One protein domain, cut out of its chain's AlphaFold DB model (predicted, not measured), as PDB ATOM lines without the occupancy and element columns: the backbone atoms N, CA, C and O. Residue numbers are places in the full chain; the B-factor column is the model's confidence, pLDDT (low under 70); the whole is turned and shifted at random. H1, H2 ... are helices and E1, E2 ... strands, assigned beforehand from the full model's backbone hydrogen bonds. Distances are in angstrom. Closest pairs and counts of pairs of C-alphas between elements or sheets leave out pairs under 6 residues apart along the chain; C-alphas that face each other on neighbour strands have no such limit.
ATOM      1  N   ARG A 146      24.376  26.960 -56.724       72.31
ATOM      2  CA  ARG A 146      23.796  27.539 -55.514       72.31
ATOM      3  C   ARG A 146      22.843  28.669 -55.898       72.31
ATOM      4  O   ARG A 146      23.259  29.661 -56.490       72.31
ATOM      5  N   GLN A 147      21.597  28.559 -55.463       71.88
ATOM      6  CA  GLN A 147      20.617  29.642 -55.456       71.88
ATOM      7  C   GLN A 147      20.282  30.026 -54.016       71.88
ATOM      8  O   GLN A 147      20.451  29.225 -53.095       71.88
ATOM      9  N   ILE A 148      19.864  31.272 -53.802       73.88
ATOM     10  CA  ILE A 148      19.500  31.804 -52.487       73.88
ATOM     11  C   ILE A 148      18.143  32.477 -52.628       73.88
ATOM     12  O   ILE A 148      18.026  33.439 -53.378       73.88
ATOM     13  N   ASN A 149      17.158  32.016 -51.862       79.50
ATOM     14  CA  ASN A 149      15.909  32.745 -51.673       79.50
ATOM     15  C   ASN A 149      16.010  33.583 -50.406       79.50
ATOM     16  O   ASN A 149      16.433  33.081 -49.361       79.50
ATOM     17  N   LYS A 150      15.580  34.837 -50.482       83.50
ATOM     18  CA  LYS A 150      15.508  35.737 -49.329       83.50
ATOM     19  C   LYS A 150      14.065  36.048 -48.991       83.50
ATOM     20  O   LYS A 150      13.207  36.080 -49.872       83.50
ATOM     21  N   GLY A 151      13.810  36.347 -47.726       88.25
ATOM     22  CA  GLY A 151      12.492  36.797 -47.318       88.25
ATOM     23  C   GLY A 151      12.434  37.381 -45.921       88.25
ATOM     24  O   GLY A 151      13.433  37.504 -45.208       88.25
ATOM     25  N   ILE A 152      11.218  37.773 -45.564       89.31
ATOM     26  CA  ILE A 152      10.850  38.313 -44.265       89.31
ATOM     27  C   ILE A 152       9.704  37.484 -43.703       89.31
ATOM     28  O   ILE A 152       8.741  37.187 -44.407       89.31
ATOM     29  N   SER A 153       9.774  37.170 -42.417       91.94
ATOM     30  CA  SER A 153       8.620  36.763 -41.621       91.94
ATOM     31  C   SER A 153       8.413  37.734 -40.464       91.94
ATOM     32  O   SER A 153       9.361  38.338 -39.965       91.94
ATOM     33  N   ILE A 154       7.159  37.917 -40.059       91.31
ATOM     34  CA  ILE A 154       6.767  38.785 -38.946       91.31
ATOM     35  C   ILE A 154       5.954  37.938 -37.978       91.31
ATOM     36  O   ILE A 154       4.792  37.684 -38.272       91.31
ATOM     37  N   GLY A 155       6.552  37.462 -36.883       74.38
ATOM     38  CA  GLY A 155       5.843  36.989 -35.677       74.38
ATOM     39  C   GLY A 155       4.611  36.077 -35.826       74.38
ATOM     40  O   GLY A 155       3.707  36.126 -34.999       74.38
ATOM     41  N   GLY A 156       4.506  35.281 -36.898       83.38
ATOM     42  CA  GLY A 156       3.301  34.491 -37.216       83.38
ATOM     43  C   GLY A 156       2.147  35.274 -37.864       83.38
ATOM     44  O   GLY A 156       1.123  34.683 -38.197       83.38
ATOM     45  N   PHE A 157       2.308  36.578 -38.079       92.00
ATOM     46  CA  PHE A 157       1.381  37.422 -38.824       92.00
ATOM     47  C   PHE A 157       1.471  37.175 -40.331       92.00
ATOM     48  O   PHE A 157       0.464  36.880 -40.974       92.00
ATOM     49  N   LEU A 158       2.669  37.306 -40.908       91.00
ATOM     50  CA  LEU A 158       2.877  37.155 -42.348       91.00
ATOM     51  C   LEU A 158       4.291  36.642 -42.657       91.00
ATOM     52  O   LEU A 158       5.227  36.873 -41.891       91.00
ATOM     53  N   SER A 159       4.443  35.982 -43.805       90.62
ATOM     54  CA  SER A 159       5.739  35.645 -44.402       90.62
ATOM     55  C   SER A 159       5.719  35.966 -45.895       90.62
ATOM     56  O   SER A 159       4.690  35.782 -46.547       90.62
ATOM     57  N   ALA A 160       6.830  36.473 -46.420       90.69
ATOM     58  CA  ALA A 160       6.992  36.869 -47.812       90.69
ATOM     59  C   ALA A 160       8.425  36.608 -48.277       90.69
ATOM     60  O   ALA A 160       9.378  36.894 -47.548       90.69
ATOM     61  N   ASP A 161       8.578  36.111 -49.500       89.75
ATOM     62  CA  ASP A 161       9.872  36.027 -50.177       89.75
ATOM     63  C   ASP A 161      10.135  37.269 -51.046       89.75
ATOM     64  O   ASP A 161       9.318  38.189 -51.139       89.75
ATOM     65  N   GLU A 162      11.301  37.316 -51.681       87.44
ATOM     66  CA  GLU A 162      11.700  38.407 -52.572       87.44
ATOM     67  C   GLU A 162      10.814  38.571 -53.816       87.44
ATOM     68  O   GLU A 162      10.766  39.667 -54.372       87.44
ATOM     69  N   SER A 163      10.078  37.533 -54.224       86.50
ATOM     70  CA  SER A 163       9.148  37.590 -55.361       86.50
ATOM     71  C   SER A 163       7.777  38.162 -54.980       86.50
ATOM     72  O   SER A 163       6.977  38.544 -55.839       86.50
ATOM     73  N   SER A 164       7.505  38.246 -53.680       89.56
ATOM     74  CA  SER A 164       6.219  38.649 -53.138       89.56
ATOM     75  C   SER A 164       6.082  40.172 -53.058       89.56
ATOM     76  O   SER A 164       6.991  40.899 -52.656       89.56
ATOM     77  N   THR A 165       4.885  40.665 -53.386       93.75
ATOM     78  CA  THR A 165       4.445  42.022 -53.043       93.75
ATOM     79  C   THR A 165       3.215  41.923 -52.155       93.75
ATOM     80  O   THR A 165       2.162  41.474 -52.604       93.75
ATOM     81  N   ILE A 166       3.333  42.376 -50.909       94.50
ATOM     82  CA  ILE A 166       2.225  42.409 -49.947       94.50
ATOM     83  C   ILE A 166       1.978  43.857 -49.545       94.50
ATOM     84  O   ILE A 166       2.920  44.584 -49.258       94.50
ATOM     85  N   ILE A 167       0.716  44.281 -49.521       95.50
ATOM     86  CA  ILE A 167       0.313  45.609 -49.050       95.50
ATOM     87  C   ILE A 167      -0.675  45.410 -47.906       95.50
ATOM     88  O   ILE A 167      -1.715  44.777 -48.085       95.50
ATOM     89  N   VAL A 168      -0.352  45.958 -46.739       95.44
ATOM     90  CA  VAL A 168      -1.167  45.900 -45.527       95.44
ATOM     91  C   VAL A 168      -1.646  47.310 -45.217       95.44
ATOM     92  O   VAL A 168      -0.835  48.192 -44.961       95.44
ATOM     93  N   ASN A 169      -2.963  47.515 -45.224       94.69
ATOM     94  CA  ASN A 169      -3.577  48.803 -44.910       94.69
ATOM     95  C   ASN A 169      -4.602  48.633 -43.786       94.69
ATOM     96  O   ASN A 169      -5.585  47.914 -43.959       94.69
ATOM     97  N   GLY A 170      -4.386  49.304 -42.653       86.38
ATOM     98  CA  GLY A 170      -5.364  49.431 -41.571       86.38
ATOM     99  C   GLY A 170      -5.818  48.106 -40.955       86.38
ATOM    100  O   GLY A 170      -6.971  47.999 -40.543       86.38
ATOM    101  N   ALA A 171      -4.948  47.094 -40.923       93.06
ATOM    102  CA  ALA A 171      -5.278  45.780 -40.381       93.06
ATOM    103  C   ALA A 171      -5.004  45.686 -38.870       93.06
ATOM    104  O   ALA A 171      -4.391  46.561 -38.249       93.06
ATOM    105  N   THR A 172      -5.462  44.588 -38.273       94.38
ATOM    106  CA  THR A 172      -5.166  44.221 -36.886       94.38
ATOM    107  C   THR A 172      -4.712  42.770 -36.817       94.38
ATOM    108  O   THR A 172      -5.345  41.911 -37.431       94.38
ATOM    109  N   PHE A 173      -3.683  42.481 -36.025       93.44
ATOM    110  CA  PHE A 173      -3.208  41.128 -35.741       93.44
ATOM    111  C   PHE A 173      -3.173  40.909 -34.229       93.44
ATOM    112  O   PHE A 173      -2.577  41.703 -33.511       93.44
ATOM    113  N   ASN A 174      -3.860  39.879 -33.725       93.06
ATOM    114  CA  ASN A 174      -4.000  39.624 -32.282       93.06
ATOM    115  C   ASN A 174      -4.438  40.864 -31.468       93.06
ATOM    116  O   ASN A 174      -3.963  41.107 -30.363       93.06
ATOM    117  N   GLY A 175      -5.337  41.678 -32.035       92.31
ATOM    118  CA  GLY A 175      -5.823  42.916 -31.414       92.31
ATOM    119  C   GLY A 175      -4.859  44.108 -31.487       92.31
ATOM    120  O   GLY A 175      -5.241  45.209 -31.095       92.31
ATOM    121  N   LEU A 176      -3.649  43.935 -32.025       93.06
ATOM    122  CA  LEU A 176      -2.696  45.014 -32.285       93.06
ATOM    123  C   LEU A 176      -2.944  45.616 -33.676       93.06
ATOM    124  O   LEU A 176      -2.968  44.870 -34.658       93.06
ATOM    125  N   PRO A 177      -3.088  46.948 -33.808       95.81
ATOM    126  CA  PRO A 177      -3.075  47.610 -35.110       95.81
ATOM    127  C   PRO A 177      -1.750  47.342 -35.814       95.81
ATOM    128  O   PRO A 177      -0.700  47.517 -35.201       95.81
ATOM    129  N   THR A 178      -1.777  46.944 -37.081       94.06
ATOM    130  CA  THR A 178      -0.562  46.567 -37.821       94.06
ATOM    131  C   THR A 178       0.189  47.768 -38.390       94.06
ATOM    132  O   THR A 178       1.382  47.664 -38.660       94.06
ATOM    133  N   GLY A 179      -0.508  48.892 -38.576       93.88
ATOM    134  CA  GLY A 179      -0.045  50.033 -39.367       93.88
ATOM    135  C   GLY A 179      -0.399  49.901 -40.856       93.88
ATOM    136  O   GLY A 179      -1.208  49.046 -41.234       93.88
ATOM    137  N   ASN A 180       0.194  50.765 -41.680       96.94
ATOM    138  CA  ASN A 180       0.078  50.778 -43.138       96.94
ATOM    139  C   ASN A 180       1.465  50.617 -43.764       96.94
ATOM    140  O   ASN A 180       2.252  51.567 -43.799       96.94
ATOM    141  N   PHE A 181       1.762  49.427 -44.270       96.06
ATOM    142  CA  PHE A 181       3.073  49.105 -44.819       96.06
ATOM    143  C   PHE A 181       2.964  48.149 -46.007       96.06
ATOM    144  O   PHE A 181       1.944  47.497 -46.231       96.06
ATOM    145  N   ALA A 182       4.038  48.058 -46.775       95.12
ATOM    146  CA  ALA A 182       4.202  47.100 -47.848       95.12
ATOM    147  C   ALA A 182       5.453  46.254 -47.617       95.12
ATOM    148  O   ALA A 182       6.423  46.707 -47.013       95.12
ATOM    149  N   ILE A 183       5.431  45.029 -48.134       93.38
ATOM    150  CA  ILE A 183       6.620  44.205 -48.306       93.38
ATOM    151  C   ILE A 183       6.881  44.051 -49.790       93.38
ATOM    152  O   ILE A 183       5.997  43.617 -50.533       93.38
ATOM    153  N   ARG A 184       8.090  44.426 -50.206       92.38
ATOM    154  CA  ARG A 184       8.591  44.314 -51.578       92.38
ATOM    155  C   ARG A 184      10.047  43.891 -51.522       92.38
ATOM    156  O   ARG A 184      10.797  44.445 -50.721       92.38
ATOM    157  N   ASN A 185      10.449  42.929 -52.351       86.69
ATOM    158  CA  ASN A 185      11.840  42.470 -52.447       86.69
ATOM    159  C   ASN A 185      12.463  42.194 -51.059       86.69
ATOM    160  O   ASN A 185      13.527  42.722 -50.725       86.69
ATOM    161  N   ALA A 186      11.745  41.447 -50.209       86.38
ATOM    162  CA  ALA A 186      12.156  41.136 -48.835       86.38
ATOM    163  C   ALA A 186      12.521  42.373 -47.976       86.38
ATOM    164  O   ALA A 186      13.407  42.319 -47.119       86.38
ATOM    165  N   SER A 187      11.845  43.502 -48.202       89.38
ATOM    166  CA  SER A 187      12.008  44.748 -47.447       89.38
ATOM    167  C   SER A 187      10.652  45.321 -47.053       89.38
ATOM    168  O   SER A 187       9.694  45.225 -47.815       89.38
ATOM    169  N   ILE A 188      10.578  45.903 -45.853       92.94
ATOM    170  CA  ILE A 188       9.377  46.573 -45.343       92.94
ATOM    171  C   ILE A 188       9.468  48.062 -45.674       92.94
ATOM    172  O   ILE A 188      10.474  48.707 -45.376       92.94
ATOM    173  N   GLU A 189       8.403  48.603 -46.251       94.75
ATOM    174  CA  GLU A 189       8.237  50.017 -46.582       94.75
ATOM    175  C   GLU A 189       6.969  50.556 -45.913       94.75
ATOM    176  O   GLU A 189       5.920  49.920 -45.978       94.75
ATOM    177  N   GLY A 190       7.024  51.749 -45.318       93.88
ATOM    178  CA  GLY A 190       5.863  52.381 -44.679       93.88
ATOM    179  C   GLY A 190       5.854  52.261 -43.155       93.88
ATOM    180  O   GLY A 190       6.891  52.039 -42.533       93.88
ATOM    181  N   ASP A 191       4.680  52.475 -42.563       93.94
ATOM    182  CA  ASP A 191       4.490  52.576 -41.118       93.94
ATOM    183  C   ASP A 191       3.950  51.257 -40.564       93.94
ATOM    184  O   ASP A 191       2.779  50.919 -40.741       93.94
ATOM    185  N   ILE A 192       4.823  50.495 -39.915       94.81
ATOM    186  CA  ILE A 192       4.487  49.236 -39.256       94.81
ATOM    187  C   ILE A 192       4.526  49.427 -37.743       94.81
ATOM    188  O   ILE A 192       5.405  50.097 -37.201       94.81
ATOM    189  N   ASN A 193       3.589  48.787 -37.044       94.62
ATOM    190  CA  ASN A 193       3.561  48.798 -35.587       94.62
ATOM    191  C   ASN A 193       4.907  48.321 -34.995       94.62
ATOM    192  O   ASN A 193       5.351  47.224 -35.344       94.62
ATOM    193  N   PRO A 194       5.527  49.072 -34.062       93.31
ATOM    194  CA  PRO A 194       6.821  48.730 -33.468       93.31
ATOM    195  C   PRO A 194       6.899  47.333 -32.837       93.31
ATOM    196  O   PRO A 194       7.960  46.714 -32.873       93.31
ATOM    197  N   VAL A 195       5.794  46.823 -32.275       92.12
ATOM    198  CA  VAL A 195       5.741  45.470 -31.693       92.12
ATOM    199  C   VAL A 195       5.921  44.427 -32.794       92.12
ATOM    200  O   VAL A 195       6.801  43.582 -32.687       92.12
ATOM    201  N   LEU A 196       5.180  44.545 -33.898       90.94
ATOM    202  CA  LEU A 196       5.334  43.649 -35.050       90.94
ATOM    203  C   LEU A 196       6.700  43.822 -35.718       90.94
ATOM    204  O   LEU A 196       7.328  42.840 -36.095       90.94
ATOM    205  N   LEU A 197       7.195  45.058 -35.823       90.81
ATOM    206  CA  LEU A 197       8.528  45.336 -36.358       90.81
ATOM    207  C   LEU A 197       9.629  44.622 -35.558       90.81
ATOM    208  O   LEU A 197      10.599  44.152 -36.146       90.81
ATOM    209  N   SER A 198       9.478  44.513 -34.234       89.06
ATOM    210  CA  SER A 198      10.439  43.809 -33.373       89.06
ATOM    211  C   SER A 198      10.447  42.286 -33.565       89.06
ATOM    212  O   SER A 198      11.413  41.629 -33.188       89.06
ATOM    213  N   GLU A 199       9.409  41.737 -34.198       89.12
ATOM    214  CA  GLU A 199       9.268  40.312 -34.519       89.12
ATOM    215  C   GLU A 199       9.672  39.987 -35.967       89.12
ATOM    216  O   GLU A 199       9.461  38.867 -36.442       89.12
ATOM    217  N   VAL A 200      10.237  40.962 -36.686       89.25
ATOM    218  CA  VAL A 200      10.716  40.780 -38.056       89.25
ATOM    219  C   VAL A 200      11.973  39.921 -38.058       89.25
ATOM    220  O   VAL A 200      13.021  40.311 -37.542       89.25
ATOM    221  N   LEU A 201      11.890  38.782 -38.735       86.00
ATOM    222  CA  LEU A 201      13.023  37.927 -39.043       86.00
ATOM    223  C   LEU A 201      13.292  37.983 -40.542       86.00
ATOM    224  O   LEU A 201      12.423  37.679 -41.359       86.00
ATOM    225  N   LYS A 202      14.520  38.359 -40.901       84.56
ATOM    226  CA  LYS A 202      15.034  38.174 -42.258       84.56
ATOM    227  C   LYS A 202      15.647  36.789 -42.354       84.56
ATOM    228  O   LYS A 202      16.424  36.404 -41.483       84.56
ATOM    229  N   TRP A 203      15.309  36.065 -43.408       79.12
ATOM    230  CA  TRP A 203      15.835  34.732 -43.659       79.12
ATOM    231  C   TRP A 203      16.444  34.649 -45.057       79.12
ATOM    232  O   TRP A 203      16.019  35.342 -45.983       79.12
ATOM    233  N   GLU A 204      17.450  33.788 -45.189       74.38
ATOM    234  CA  GLU A 204      18.070  33.411 -46.454       74.38
ATOM    235  C   GLU A 204      18.160  31.885 -46.501       74.38
ATOM    236  O   GLU A 204      18.750  31.268 -45.614       74.38
ATOM    237  N   ASN A 205      17.579  31.280 -47.532       72.56
ATOM    238  CA  ASN A 205      17.577  29.838 -47.739       72.56
ATOM    239  C   ASN A 205      18.357  29.524 -49.012       72.56
ATOM    240  O   ASN A 205      17.898  29.811 -50.119       72.56
ATOM    241  N   GLY A 206      19.549  28.952 -48.843       69.75
ATOM    242  CA  GLY A 206      20.321  28.410 -49.953       69.75
ATOM    243  C   GLY A 206      19.751  27.073 -50.419       69.75
ATOM    244  O   GLY A 206      19.222  26.307 -49.620       69.75
ATOM    245  N   PHE A 207      19.865  26.777 -51.705       76.12
ATOM    246  CA  PHE A 207      19.572  25.461 -52.264       76.12
ATOM    247  C   PHE A 207      20.388  25.236 -53.532       76.12
ATOM    248  O   PHE A 207      20.950  26.172 -54.097       76.12
TER     249      PHE A 207
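This is residues 146 to 207 of the 244 residues of an uncharacterized protein of Bacillus sp. mrc49 (UniProt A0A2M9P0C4). Two small three-stranded sheets lie partly face to face as a sandwich, E2, E1 and E6 against E3, E4 and E5, with their strands nearly aligned. The far parts of E1 and E6 run on past the second sheet as a paired two-strand arm, and the short helix H1 bridges the sheets where the chain returns from E5 to E6. The printed part has 62 residues, with six named strands and one named helix in the order E1 E2 E3 E4 E5 H1 E6. Both sheets are antiparallel, in the orders E2 E1 E6 and E3 E4 E5, and the class is mostly strand. The whole is compact, with a radius of gyration of the C-alphas of 11.9 A and spans of 41 by 17 by 13 A.

E1, residues 146 to 154, and E2, residues 158 to 161, form a hairpin at 158 degrees, with N 152 and O 160 2.8 A apart, within hydrogen-bond range. E3, residues 165 to 173, and E4, residues 176 to 184, form a hairpin at 178 degrees, with N 168 and O 181 at 2.8 A. E5, residues 187 to 192, forms a hairpin with E4 at 149 degrees, with N 182 and O 189 at 2.8 A. E3, E4 and E5 make a meander, each strand the antiparallel neighbour of the one before, and their sheet is twisted. H1, residues 194 to 198, is on this sheet at a height of 7.4 A, over none of its strands, but only just: 2 of its 5 C-alphas fall on E4. Its O i to N i+4 pair is within hydrogen-bond range. E6, residues 200 to 207, is antiparallel to E1 at 161 degrees, with N 203 and O 151 at 3.0 A. H1 only grazes the sheet E2 E1 E6. In the sandwich, two sheets face to face, the best planes of the facing parts are 16 degrees apart. The closest C-alphas of E2 and E4 are those of Ala 160 and Ile 183, 7.4 A apart.

E1 begins at C-alpha 146 (23.796, 27.539, -55.514) and is 26.3 A long; E2 is 10.6 A. E3, 18.9 A, bends by 95 degrees at residue 170, and E4, 22.4 A, by 65 degrees at residue 180. E5 is 12.0 A and H1 6.1 A. E6, 22.7 A, ends at C-alpha 207 (19.572, 25.461, -52.264).

The C-alphas farthest apart, those of Arg 146 and Gly 175, are 41.2 A apart. The printed part has no cut, and its six links are tight. The mean pLDDT of the printed part is 88.7; residue 206 is under 70.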